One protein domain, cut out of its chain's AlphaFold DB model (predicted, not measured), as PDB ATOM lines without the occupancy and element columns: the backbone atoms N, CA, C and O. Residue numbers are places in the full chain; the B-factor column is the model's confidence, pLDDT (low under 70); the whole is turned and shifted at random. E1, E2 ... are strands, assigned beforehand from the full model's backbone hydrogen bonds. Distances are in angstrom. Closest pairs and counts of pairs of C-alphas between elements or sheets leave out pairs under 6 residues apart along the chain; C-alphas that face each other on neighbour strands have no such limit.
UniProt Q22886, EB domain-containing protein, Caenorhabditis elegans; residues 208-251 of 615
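What this domain is: This is residues 208 to 251 of the 615 residues of the protein "EB domain-containing protein" of Caenorhabditis elegans (UniProt Q22886). With little regular structure, the printed part is two small two-strand hairpins at opposite ends of an elongated outline, E1 with E2 running roughly along its longest axis and E3 with E4 set across it, while the loop of residues 208 to 219 winds beside the first hairpin. Its 44 residues hold no named helix and four strands, E1 to E4 in chain order, in two antiparallel sheets; the class is all strand, with 14 residues in named elements. It is compact, with a radius of gyration of the C-alphas of 10.3 A, and spans 29 by 18 by 15 A.

Where its parts are: Pass residues 208 to 219 and find C-alpha 220 at (-35.989, 36.732, 2.088), where E1, residues 220 to 223, starts its 9.6 A. E2, residues 229 to 232, covers 9.3 A. E3, residues 239 to 241, covers 7.1 A; E4, residues 248 to 250, covers 6.7 A to C-alpha 250 at (-46.771, 31.027, 2.725).

How they stand to each other: In the hairpin E1 and E2, at 145 degrees, look for N 220 and O 232, 2.8 A apart, within hydrogen-bond range. In the hairpin E3 and E4, at 136 degrees, find N 240 and O 249, also within range at 2.8 A. E2 and E4 are only just apart, at 8.0 A.

The domain as a whole: C-alphas 226 and 243, the farthest apart, are 30.6 A from each other. The printed part has no cut, no link between strands is long, and no printed residue is under 70 in pLDDT.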
ATOM      1  N   VAL A 208     -33.634  47.578   3.398       92.50
ATOM      2  CA  VAL A 208     -32.315  47.099   2.966       92.50
ATOM      3  C   VAL A 208     -31.842  46.009   3.922       92.50
ATOM      4  O   VAL A 208     -32.015  46.126   5.134       92.50
ATOM      5  N   CYS A 209     -31.241  44.956   3.381       92.43
ATOM      6  CA  CYS A 209     -30.787  43.804   4.152       92.43
ATOM      7  C   CYS A 209     -29.374  43.374   3.771       92.43
ATOM      8  O   CYS A 209     -28.841  43.781   2.742       92.43
ATOM      9  N   SER A 210     -28.777  42.524   4.604       89.39
ATOM     10  CA  SER A 210     -27.581  41.760   4.259       89.39
ATOM     11  C   SER A 210     -27.953  40.277   4.164       89.39
ATOM     12  O   SER A 210     -28.676  39.786   5.037       89.39
ATOM     13  N   PRO A 211     -27.443  39.522   3.172       85.68
ATOM     14  CA  PRO A 211     -27.643  38.074   3.094       85.68
ATOM     15  C   PRO A 211     -27.259  37.327   4.378       85.68
ATOM     16  O   PRO A 211     -27.856  36.305   4.690       85.68
ATOM     17  N   GLN A 212     -26.292  37.854   5.139       82.81
ATOM     18  CA  GLN A 212     -25.837  37.259   6.399       82.81
ATOM     19  C   GLN A 212     -26.806  37.507   7.564       82.81
ATOM     20  O   GLN A 212     -26.952  36.646   8.427       82.81
ATOM     21  N   SER A 213     -27.467  38.669   7.607       81.44
ATOM     22  CA  SER A 213     -28.422  39.004   8.673       81.44
ATOM     23  C   SER A 213     -29.817  38.435   8.409       81.44
ATOM     24  O   SER A 213     -30.582  38.212   9.347       81.44
ATOM     25  N   GLY A 214     -30.159  38.225   7.134       86.04
ATOM     26  CA  GLY A 214     -31.496  37.829   6.705       86.04
ATOM     27  C   GLY A 214     -32.535  38.932   6.925       86.04
ATOM     28  O   GLY A 214     -32.194  40.106   7.088       86.04
ATOM     29  N   CYS A 215     -33.806  38.531   6.920       87.60
ATOM     30  CA  CYS A 215     -34.966  39.402   7.098       87.60
ATOM     31  C   CYS A 215     -35.923  38.828   8.154       87.60
ATOM     32  O   CYS A 215     -35.886  37.635   8.462       87.60
ATOM     33  N   SER A 216     -36.778  39.686   8.706       83.40
ATOM     34  CA  SER A 216     -37.865  39.320   9.620       83.40
ATOM     35  C   SER A 216     -39.145  38.953   8.867       83.40
ATOM     36  O   SER A 216     -39.329  39.299   7.698       83.40
ATOM     37  N   GLY A 217     -40.068  38.282   9.563       80.37
ATOM     38  CA  GLY A 217     -41.449  38.122   9.106       80.37
ATOM     39  C   GLY A 217     -41.621  37.261   7.854       80.37
ATOM     40  O   GLY A 217     -42.512  37.543   7.064       80.37
ATOM     41  N   GLY A 218     -40.759  36.267   7.626       81.11
ATOM     42  CA  GLY A 218     -40.842  35.372   6.460       81.11
ATOM     43  C   GLY A 218     -40.369  35.984   5.134       81.11
ATOM     44  O   GLY A 218     -40.526  35.363   4.083       81.11
ATOM     45  N   ALA A 219     -39.818  37.201   5.145       87.16
ATOM     46  CA  ALA A 219     -39.170  37.771   3.967       87.16
ATOM     47  C   ALA A 219     -37.792  37.125   3.729       87.16
ATOM     48  O   ALA A 219     -37.128  36.676   4.665       87.16
ATOM     49  N   ALA A 220     -37.339  37.121   2.478       88.98
ATOM     50  CA  ALA A 220     -35.989  36.732   2.088       88.98
ATOM     51  C   ALA A 220     -35.195  37.969   1.655       88.98
ATOM     52  O   ALA A 220     -35.752  38.911   1.090       88.98
ATOM     53  N   CYS A 221     -33.886  37.967   1.909       92.15
ATOM     54  CA  CYS A 221     -33.006  39.033   1.446       92.15
ATOM     55  C   CYS A 221     -32.630  38.785  -0.020       92.15
ATOM     56  O   CYS A 221     -31.854  37.874  -0.311       92.15
ATOM     57  N   ILE A 222     -33.191  39.570  -0.941       91.28
ATOM     58  CA  ILE A 222     -32.981  39.422  -2.385       91.28
ATOM     59  C   ILE A 222     -32.015  40.504  -2.860       91.28
ATOM     60  O   ILE A 222     -32.284  41.697  -2.727       91.28
ATOM     61  N   CYS A 223     -30.881  40.085  -3.422       91.76
ATOM     62  CA  CYS A 223     -29.855  40.979  -3.946       91.76
ATOM     63  C   CYS A 223     -29.943  41.085  -5.466       91.76
ATOM     64  O   CYS A 223     -29.826  40.087  -6.176       91.76
ATOM     65  N   GLY A 224     -30.099  42.306  -5.978       87.35
ATOM     66  CA  GLY A 224     -29.957  42.563  -7.409       87.35
ATOM     67  C   GLY A 224     -28.496  42.461  -7.866       87.35
ATOM     68  O   GLY A 224     -27.567  42.523  -7.061       87.35
ATOM     69  N   ALA A 225     -28.271  42.421  -9.183       85.47
ATOM     70  CA  ALA A 225     -26.931  42.328  -9.786       85.47
ATOM     71  C   ALA A 225     -25.954  43.457  -9.379       85.47
ATOM     72  O   ALA A 225     -24.750  43.328  -9.562       85.47
ATOM     73  N   ARG A 226     -26.463  44.570  -8.831       82.67
ATOM     74  CA  ARG A 226     -25.668  45.715  -8.355       82.67
ATOM     75  C   ARG A 226     -25.278  45.633  -6.872       82.67
ATOM     76  O   ARG A 226     -24.725  46.595  -6.359       82.67
ATOM     77  N   GLY A 227     -25.603  44.539  -6.177       84.77
ATOM     78  CA  GLY A 227     -25.326  44.368  -4.743       84.77
ATOM     79  C   GLY A 227     -26.312  45.073  -3.804       84.77
ATOM     80  O   GLY A 227     -26.196  44.940  -2.592       84.77
ATOM     81  N   ASN A 228     -27.309  45.787  -4.336       90.21
ATOM     82  CA  ASN A 228     -28.397  46.335  -3.530       90.21
ATOM     83  C   ASN A 228     -29.340  45.195  -3.140       90.21
ATOM     84  O   ASN A 228     -29.975  44.595  -4.012       90.21
ATOM     85  N   CYS A 229     -29.410  44.907  -1.843       94.24
ATOM     86  CA  CYS A 229     -30.235  43.843  -1.295       94.24
ATOM     87  C   CYS A 229     -31.419  44.415  -0.519       94.24
ATOM     88  O   CYS A 229     -31.255  45.330   0.290       94.24
ATOM     89  N   MET A 230     -32.608  43.866  -0.750       93.84
ATOM     90  CA  MET A 230     -33.835  44.259  -0.062       93.84
ATOM     91  C   MET A 230     -34.611  43.036   0.413       93.84
ATOM     92  O   MET A 230     -34.585  41.979  -0.216       93.84
ATOM     93  N   CYS A 231     -35.310  43.187   1.533       93.75
ATOM     94  CA  CYS A 231     -36.213  42.161   2.028       93.75
ATOM     95  C   CYS A 231     -37.480  42.112   1.177       93.75
ATOM     96  O   CYS A 231     -38.231  43.087   1.113       93.75
ATOM     97  N   GLU A 232     -37.766  40.965   0.579       93.26
ATOM     98  CA  GLU A 232     -38.958  40.743  -0.239       93.26
ATOM     99  C   GLU A 232     -39.582  39.380   0.066       93.26
ATOM    100  O   GLU A 232     -38.925  38.473   0.575       93.26
ATOM    101  N   CYS A 233     -40.875  39.219  -0.220       91.32
ATOM    102  CA  CYS A 233     -41.500  37.905  -0.108       91.32
ATOM    103  C   CYS A 233     -40.981  37.010  -1.228       91.32
ATOM    104  O   CYS A 233     -41.084  37.371  -2.398       91.32
ATOM    105  N   ALA A 234     -40.456  35.842  -0.870       88.20
ATOM    106  CA  ALA A 234     -39.885  34.898  -1.816       88.20
ATOM    107  C   ALA A 234     -40.999  34.191  -2.615       88.20
ATOM    108  O   ALA A 234     -41.409  33.071  -2.298       88.20
ATOM    109  N   THR A 235     -41.537  34.866  -3.635       85.86
ATOM    110  CA  THR A 235     -42.690  34.385  -4.418       85.86
ATOM    111  C   THR A 235     -42.428  33.053  -5.102       85.86
ATOM    112  O   THR A 235     -43.341  32.240  -5.218       85.86
ATOM    113  N   ASP A 236     -41.177  32.795  -5.482       80.96
ATOM    114  CA  ASP A 236     -40.762  31.531  -6.098       80.96
ATOM    115  C   ASP A 236     -40.931  30.345  -5.134       80.96
ATOM    116  O   ASP A 236     -41.202  29.222  -5.559       80.96
ATOM    117  N   PHE A 237     -40.890  30.620  -3.827       80.06
ATOM    118  CA  PHE A 237     -41.104  29.656  -2.750       80.06
ATOM    119  C   PHE A 237     -42.548  29.644  -2.217       80.06
ATOM    120  O   PHE A 237     -42.837  29.055  -1.172       80.06
ATOM    121  N   GLY A 238     -43.475  30.293  -2.931       82.90
ATOM    122  CA  GLY A 238     -44.893  30.351  -2.573       82.90
ATOM    123  C   GLY A 238     -45.218  31.345  -1.456       82.90
ATOM    124  O   GLY A 238     -46.282  31.242  -0.847       82.90
ATOM    125  N   TYR A 239     -44.340  32.308  -1.156       87.02
ATOM    126  CA  TYR A 239     -44.627  33.361  -0.178       87.02
ATOM    127  C   TYR A 239     -45.314  34.565  -0.826       87.02
ATOM    128  O   TYR A 239     -44.938  35.030  -1.902       87.02
ATOM    129  N   THR A 240     -46.311  35.116  -0.141       89.98
ATOM    130  CA  THR A 240     -47.007  36.343  -0.543       89.98
ATOM    131  C   THR A 240     -47.127  37.297   0.625       89.98
ATOM    132  O   THR A 240     -46.939  36.915   1.774       89.98
ATOM    133  N   LEU A 241     -47.445  38.553   0.329       90.13
ATOM    134  CA  LEU A 241     -47.659  39.554   1.356       90.13
ATOM    135  C   LEU A 241     -48.840  39.166   2.255       90.13
ATOM    136  O   LEU A 241     -49.934  38.894   1.754       90.13
ATOM    137  N   ALA A 242     -48.614  39.143   3.564       87.12
ATOM    138  CA  ALA A 242     -49.673  38.973   4.544       87.12
ATOM    139  C   ALA A 242     -50.545  40.237   4.642       87.12
ATOM    140  O   ALA A 242     -50.250  41.285   4.060       87.12
ATOM    141  N   SER A 243     -51.642  40.147   5.391       84.90
ATOM    142  CA  SER A 243     -52.593  41.253   5.558       84.90
ATOM    143  C   SER A 243     -52.009  42.483   6.260       84.90
ATOM    144  O   SER A 243     -52.548  43.574   6.101       84.90
ATOM    145  N   ASP A 244     -50.916  42.333   7.009       85.19
ATOM    146  CA  ASP A 244     -50.229  43.434   7.697       85.19
ATOM    147  C   ASP A 244     -49.365  44.308   6.762       85.19
ATOM    148  O   ASP A 244     -48.873  45.362   7.168       85.19
ATOM    149  N   GLY A 245     -49.152  43.872   5.515       86.50
ATOM    150  CA  GLY A 245     -48.289  44.540   4.545       86.50
ATOM    151  C   GLY A 245     -46.782  44.474   4.843       86.50
ATOM    152  O   GLY A 245     -46.001  45.048   4.071       86.50
ATOM    153  N   LYS A 246     -46.363  43.775   5.904       85.39
ATOM    154  CA  LYS A 246     -44.973  43.701   6.391       85.39
ATOM    155  C   LYS A 246     -44.424  42.278   6.420       85.39
ATOM    156  O   LYS A 246     -43.250  42.096   6.094       85.39
ATOM    157  N   THR A 247     -45.242  41.300   6.795       85.87
ATOM    158  CA  THR A 247     -44.866  39.885   6.833       85.87
ATOM    159  C   THR A 247     -45.204  39.193   5.518       85.87
ATOM    160  O   THR A 247     -46.045  39.627   4.727       85.87
ATOM    161  N   CYS A 248     -44.499  38.106   5.258       86.84
ATOM    162  CA  CYS A 248     -44.692  37.233   4.125       86.84
ATOM    163  C   CYS A 248     -45.282  35.921   4.634       86.84
ATOM    164  O   CYS A 248     -44.653  35.194   5.398       86.84
ATOM    165  N   GLN A 249     -46.497  35.614   4.195       86.68
ATOM    166  CA  GLN A 249     -47.191  34.372   4.507       86.68
ATOM    167  C   GLN A 249     -47.021  33.371   3.367       86.68
ATOM    168  O   GLN A 249     -47.095  33.725   2.184       86.68
ATOM    169  N   ARG A 250     -46.841  32.100   3.713       84.31
ATOM    170  CA  ARG A 250     -46.771  31.027   2.725       84.31
ATOM    171  C   ARG A 250     -48.170  30.671   2.227       84.31
ATOM    172  O   ARG A 250     -49.069  30.394   3.015       84.31
ATOM    173  N   VAL A 251     -48.361  30.679   0.915       88.29
ATOM    174  CA  VAL A 251     -49.632  30.357   0.264       88.29
ATOM    175  C   VAL A 251     -49.703  28.868  -0.007       88.29
ATOM    176  O   VAL A 251     -48.777  28.278  -0.554       88.29
TER     177      VAL A 251